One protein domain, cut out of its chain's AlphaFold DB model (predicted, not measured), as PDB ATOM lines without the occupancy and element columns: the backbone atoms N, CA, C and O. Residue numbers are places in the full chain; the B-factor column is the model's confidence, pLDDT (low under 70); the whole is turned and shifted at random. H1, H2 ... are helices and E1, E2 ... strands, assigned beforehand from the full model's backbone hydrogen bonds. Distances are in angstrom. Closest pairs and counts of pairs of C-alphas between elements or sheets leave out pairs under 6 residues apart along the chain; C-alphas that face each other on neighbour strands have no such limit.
ATOM      1  N   GLN A  53     125.669 101.332 125.132       73.88
ATOM      2  CA  GLN A  53     124.878 100.104 124.945       73.88
ATOM      3  C   GLN A  53     125.560  99.038 124.059       73.88
ATOM      4  O   GLN A  53     125.424  97.833 124.288       73.88
ATOM      5  N   ALA A  54     126.323  99.461 123.048       76.00
ATOM      6  CA  ALA A  54     127.069  98.535 122.199       76.00
ATOM      7  C   ALA A  54     128.188  97.805 122.969       76.00
ATOM      8  O   ALA A  54     128.425  96.619 122.739       76.00
ATOM      9  N   LEU A  55     128.829  98.481 123.927       79.75
ATOM     10  CA  LEU A  55     129.810  97.873 124.824       79.75
ATOM     11  C   LEU A  55     129.146  96.948 125.844       79.75
ATOM     12  O   LEU A  55     129.718  95.911 126.156       79.75
ATOM     13  N   ASP A  56     127.933  97.255 126.316       81.44
ATOM     14  CA  ASP A  56     127.169  96.344 127.188       81.44
ATOM     15  C   ASP A  56     126.867  95.010 126.482       81.44
ATOM     16  O   ASP A  56     127.022  93.930 127.058       81.44
ATOM     17  N   THR A  57     126.548  95.067 125.184       82.75
ATOM     18  CA  THR A  57     126.380  93.864 124.349       82.75
ATOM     19  C   THR A  57     127.672  93.048 124.279       82.75
ATOM     20  O   THR A  57     127.635  91.824 124.424       82.75
ATOM     21  N   VAL A  58     128.829  93.703 124.123       85.38
ATOM     22  CA  VAL A  58     130.135  93.025 124.193       85.38
ATOM     23  C   VAL A  58     130.382  92.443 125.576       85.38
ATOM     24  O   VAL A  58     130.843  91.308 125.670       85.38
ATOM     25  N   ALA A  59     130.072  93.168 126.650       86.94
ATOM     26  CA  ALA A  59     130.308  92.745 128.028       86.94
ATOM     27  C   ALA A  59     129.526  91.464 128.385       86.94
ATOM     28  O   ALA A  59     130.090  90.527 128.969       86.94
ATOM     29  N   ARG A  60     128.286  91.337 127.901       90.31
ATOM     30  CA  ARG A  60     127.455  90.132 128.088       90.31
ATOM     31  C   ARG A  60     127.760  89.015 127.092       90.31
ATOM     32  O   ARG A  60     127.711  87.836 127.441       90.31
ATOM     33  N   GLY A  61     128.119  89.376 125.862       90.62
ATOM     34  CA  GLY A  61     128.355  88.449 124.760       90.62
ATOM     35  C   GLY A  61     129.549  87.509 124.959       90.62
ATOM     36  O   GLY A  61     130.363  87.662 125.874       90.62
ATOM     37  N   CYS A  62     129.658  86.523 124.069       91.38
ATOM     38  CA  CYS A  62     130.710  85.510 124.103       91.38
ATOM     39  C   CYS A  62     132.029  85.950 123.449       91.38
ATOM     40  O   CYS A  62     133.044  85.304 123.670       91.38
ATOM     41  N   VAL A  63     132.048  87.036 122.671       88.69
ATOM     42  CA  VAL A  63     133.252  87.520 121.977       88.69
ATOM     43  C   VAL A  63     133.817  88.729 122.714       88.69
ATOM     44  O   VAL A  63     133.120  89.731 122.871       88.69
ATOM     45  N   LYS A  64     135.078  88.646 123.154       86.50
ATOM     46  CA  LYS A  64     135.806  89.766 123.769       86.50
ATOM     47  C   LYS A  64     136.897  90.263 122.826       86.50
ATOM     48  O   LYS A  64     137.854  89.523 122.592       86.50
ATOM     49  N   PRO A  65     136.772  91.477 122.272       82.62
ATOM     50  CA  PRO A  65     137.841  92.074 121.491       82.62
ATOM     51  C   PRO A  65     139.009  92.447 122.418       82.62
ATOM     52  O   PRO A  65     138.800  92.980 123.503       82.62
ATOM     53  N   LEU A  66     140.235  92.117 122.010       74.00
ATOM     54  CA  LEU A  66     141.463  92.335 122.787       74.00
ATOM     55  C   LEU A  66     142.364  93.427 122.201       74.00
ATOM     56  O   LEU A  66     143.198  93.969 122.920       74.00
ATOM     57  N   SER A  67     142.246  93.724 120.906       66.88
ATOM     58  CA  SER A  67     142.983  94.813 120.261       66.88
ATOM     59  C   SER A  67     142.247  95.342 119.031       66.88
ATOM     60  O   SER A  67     141.471  94.622 118.391       66.88
ATOM     61  N   VAL A  68     142.516  96.604 118.702       57.00
ATOM     62  CA  VAL A  68     142.048  97.298 117.494       57.00
ATOM     63  C   VAL A  68     143.239  97.775 116.676       57.00
ATOM     64  O   VAL A  68     144.308  98.020 117.232       57.00
ATOM     65  N   SER A  69     143.037  97.929 115.368       50.62
ATOM     66  CA  SER A  69     144.037  98.514 114.478       50.62
ATOM     67  C   SER A  69     144.268  99.997 114.778       50.62
ATOM     68  O   SER A  69     143.475 100.642 115.465       50.62
ATOM     69  N   ALA A  70     145.375 100.534 114.254       47.59
ATOM     70  CA  ALA A  70     146.014 101.809 114.618       47.59
ATOM     71  C   ALA A  70     145.153 103.099 114.565       47.59
ATOM     72  O   ALA A  70     145.660 104.171 114.885       47.59
ATOM     73  N   ALA A  71     143.872 103.026 114.195       47.94
ATOM     74  CA  ALA A  71     142.903 104.112 114.337       47.94
ATOM     75  C   ALA A  71     141.716 103.633 115.204       47.94
ATOM     76  O   ALA A  71     140.766 103.045 114.674       47.94
ATOM     77  N   PRO A  72     141.749 103.847 116.532       51.78
ATOM     78  CA  PRO A  72     140.771 103.277 117.444       51.78
ATOM     79  C   PRO A  72     139.488 104.105 117.385       51.78
ATOM     80  O   PRO A  72     139.332 105.105 118.078       51.78
ATOM     81  N   THR A  73     138.536 103.695 116.554       58.97
ATOM     82  CA  THR A  73     137.143 104.065 116.815       58.97
ATOM     83  C   THR A  73     136.519 102.969 117.657       58.97
ATOM     84  O   THR A  73     136.782 101.783 117.449       58.97
ATOM     85  N   LEU A  74     135.641 103.346 118.583       62.75
ATOM     86  CA  LEU A  74     134.849 102.377 119.333       62.75
ATOM     87  C   LEU A  74     134.071 101.431 118.398       62.75
ATOM     88  O   LEU A  74     133.899 100.252 118.694       62.75
ATOM     89  N   ALA A  75     133.669 101.932 117.225       63.78
ATOM     90  CA  ALA A  75     133.077 101.131 116.164       63.78
ATOM     91  C   ALA A  75     134.020 100.016 115.674       63.78
ATOM     92  O   ALA A  75     133.582  98.877 115.555       63.78
ATOM     93  N   ALA A  76     135.311 100.293 115.468       61.38
ATOM     94  CA  ALA A  76     136.286  99.288 115.036       61.38
ATOM     95  C   ALA A  76     136.487  98.164 116.069       61.38
ATOM     96  O   ALA A  76     136.623  97.005 115.675       61.38
ATOM     97  N   LEU A  77     136.426  98.476 117.374       62.84
ATOM     98  CA  LEU A  77     136.453  97.472 118.451       62.84
ATOM     99  C   LEU A  77     135.279  96.490 118.347       62.84
ATOM    100  O   LEU A  77     135.422  95.303 118.638       62.84
ATOM    101  N   LEU A  78     134.123  96.999 117.923       65.94
ATOM    102  CA  LEU A  78     132.869  96.260 117.852       65.94
ATOM    103  C   LEU A  78     132.697  95.492 116.537       65.94
ATOM    104  O   LEU A  78     132.077  94.431 116.539       65.94
ATOM    105  N   THR A  79     133.218  96.008 115.421       66.00
ATOM    106  CA  THR A  79     132.959  95.442 114.087       66.00
ATOM    107  C   THR A  79     134.123  94.650 113.505       66.00
ATOM    108  O   THR A  79     133.878  93.731 112.726       66.00
ATOM    109  N   SER A  80     135.372  94.986 113.854       66.75
ATOM    110  CA  SER A  80     136.568  94.415 113.216       66.75
ATOM    111  C   SER A  80     137.778  94.346 114.169       66.75
ATOM    112  O   SER A  80     138.817  94.940 113.869       66.75
ATOM    113  N   PRO A  81     137.687  93.648 115.318       72.25
ATOM    114  CA  PRO A  81     138.827  93.531 116.222       72.25
ATOM    115  C   PRO A  81     139.954  92.710 115.583       72.25
ATOM    116  O   PRO A  81     139.707  91.674 114.967       72.25
ATOM    117  N   GLU A  82     141.205  93.132 115.772       75.38
ATOM    118  CA  GLU A  82     142.372  92.387 115.271       75.38
ATOM    119  C   GLU A  82     142.561  91.067 116.020       75.38
ATOM    120  O   GLU A  82     143.008  90.062 115.467       75.38
ATOM    121  N   ARG A  83     142.219  91.077 117.310       79.94
ATOM    122  CA  ARG A  83     142.260  89.910 118.182       79.94
ATOM    123  C   ARG A  83     140.988  89.852 118.994       79.94
ATOM    124  O   ARG A  83     140.539  90.858 119.536       79.94
ATOM    125  N   SER A  84     140.447  88.652 119.135       84.94
ATOM    126  CA  SER A  84     139.354  88.378 120.053       84.94
ATOM    127  C   SER A  84     139.569  87.049 120.761       84.94
ATOM    128  O   SER A  84     140.332  86.195 120.301       84.94
ATOM    129  N   ILE A  85     138.909  86.892 121.901       86.56
ATOM    130  CA  ILE A  85     138.768  85.609 122.587       86.56
ATOM    131  C   ILE A  85     137.295  85.276 122.737       86.56
ATOM    132  O   ILE A  85     136.444  86.166 122.811       86.56
ATOM    133  N   VAL A  86     137.010  83.979 122.800       88.56
ATOM    134  CA  VAL A  86     135.674  83.476 123.096       88.56
ATOM    135  C   VAL A  86     135.620  83.079 124.563       88.56
ATOM    136  O   VAL A  86     136.472  82.337 125.043       88.56
ATOM    137  N   VAL A  87     134.607  83.571 125.262       88.56
ATOM    138  CA  VAL A  87     134.282  83.213 126.643       88.56
ATOM    139  C   VAL A  87     132.810  82.801 126.719       88.56
ATOM    140  O   VAL A  87     132.027  83.192 125.848       88.56
ATOM    141  N   PRO A  88     132.382  82.042 127.744       90.25
ATOM    142  CA  PRO A  88     130.960  81.790 127.964       90.25
ATOM    143  C   PRO A  88     130.191  83.118 128.045       90.25
ATOM    144  O   PRO A  88     130.655  84.015 128.761       90.25
ATOM    145  N   PRO A  89     129.071  83.294 127.315       92.00
ATOM    146  CA  PRO A  89     128.231  84.475 127.476       92.00
ATOM    147  C   PRO A  89     127.679  84.511 128.900       92.00
ATOM    148  O   PRO A  89     127.448  83.468 129.509       92.00
ATOM    149  N   ASP A  90     127.483  85.712 129.425       91.62
ATOM    150  CA  ASP A  90     127.028  85.912 130.795       91.62
ATOM    151  C   ASP A  90     126.084  87.118 130.820       91.62
ATOM    152  O   ASP A  90     126.536  88.251 130.605       91.62
ATOM    153  N   PRO A  91     124.773  86.898 131.014       89.69
ATOM    154  CA  PRO A  91     123.813  87.985 131.072       89.69
ATOM    155  C   PRO A  91     124.051  88.907 132.271       89.69
ATOM    156  O   PRO A  91     123.602  90.047 132.210       89.69
ATOM    157  N   ASP A  92     124.780  88.485 133.305       88.62
ATOM    158  CA  ASP A  92     125.014  89.273 134.515       88.62
ATOM    159  C   ASP A  92     126.249  90.189 134.410       88.62
ATOM    160  O   ASP A  92     126.347  91.155 135.165       88.62
ATOM    161  N   ARG A  93     127.123  90.010 133.402       88.31
ATOM    162  CA  ARG A  93     128.287  90.889 133.107       88.31
ATOM    163  C   ARG A  93     127.933  92.237 132.463       88.31
ATOM    164  O   ARG A  93     128.747  92.825 131.754       88.31
ATOM    165  N   GLY A  94     126.707  92.704 132.640       86.62
ATOM    166  CA  GLY A  94     126.290  94.007 132.133       86.62
ATOM    167  C   GLY A  94     126.780  95.159 132.998       86.62
ATOM    168  O   GLY A  94     126.912  95.005 134.212       86.62
TER     169      GLY A  94
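Overview. This is residues 53 to 94 of the 364 residues of the protein "Metallophosphoesterase" of Solirubrobacterales bacterium (UniProt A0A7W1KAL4). A small flat domain in which a two-stranded ribbon, E1 and E2, runs along one side, and two short helices, H1 and H2, lie on the E1 side of it, with E2 at the far edge. The link from E1 to H2 lies at one end of the long axis, and the stretch after E2, residues 87 to 94, folds round at the other end. The printed part has 42 residues, with two named helices and two named strands in the order H1, E1, H2, E2; the strands form one antiparallel sheet, order E1 - E2, and the class is mixed, helices and strands. The whole is compact, with a radius of gyration of the C-alphas of 10.3 A, and the C-alphas span 31 by 20 by 11 A.

Along the chain. The printed part begins with H1, residues 53 to 60, 10.8 A from first to last C-alpha, with C-alpha 53 at (124.878, 100.104, 124.945). E1, residues 63 to 67, is the longest strand by residues and measures 12.3 A; C-alpha 63 is at (133.252, 87.520, 121.977). H2, residues 74 to 79, measures 8.9 A. E2, residues 83 to 86, measures 10.4 A and ends with C-alpha 86 at (135.674, 83.476, 123.096).

Arrangement. E1 and E2 are antiparallel neighbours, with 155 degrees between their directions. The C-alphas of Pro 65 and Ser 84 face each other at 4.2 A. N 66 and O 83 are within hydrogen-bond range at 2.8 A, and so are N 64 and O 85 at 2.9 A. The closest C-alphas of E1 and H2 are those of Pro 65 and Leu 77, 6.3 A apart. The closest C-alphas of H1 and E1 are those of Val 58 and Lys 64, 6.6 A apart. H1 and H2 only just touch, with 3 pairs of C-alphas within 8 A; the closest are those of Ala 54 and Leu 78, 7.6 A apart. These two helices run the same way at a steep tilt of 57 degrees. H1 and E2 are apart. In H1 and H2 every O i to N i+4 pair is within hydrogen-bond range.

Size, cuts and confidence. The two C-alphas farthest apart are those of Ala 70 and Asp 92, 31.5 A, while the first and last printed C-alphas, of Gln 53 and Gly 94, are 9.5 A apart. The printed part has no cut. The links from H1 to E1 and from H2 to E2 are tight, and the link from E1 to H2, with 6 residues, is short. The mean pLDDT of the printed part is 76.3; residues 67 to 80 are under 70, and H2 has a mean of 64.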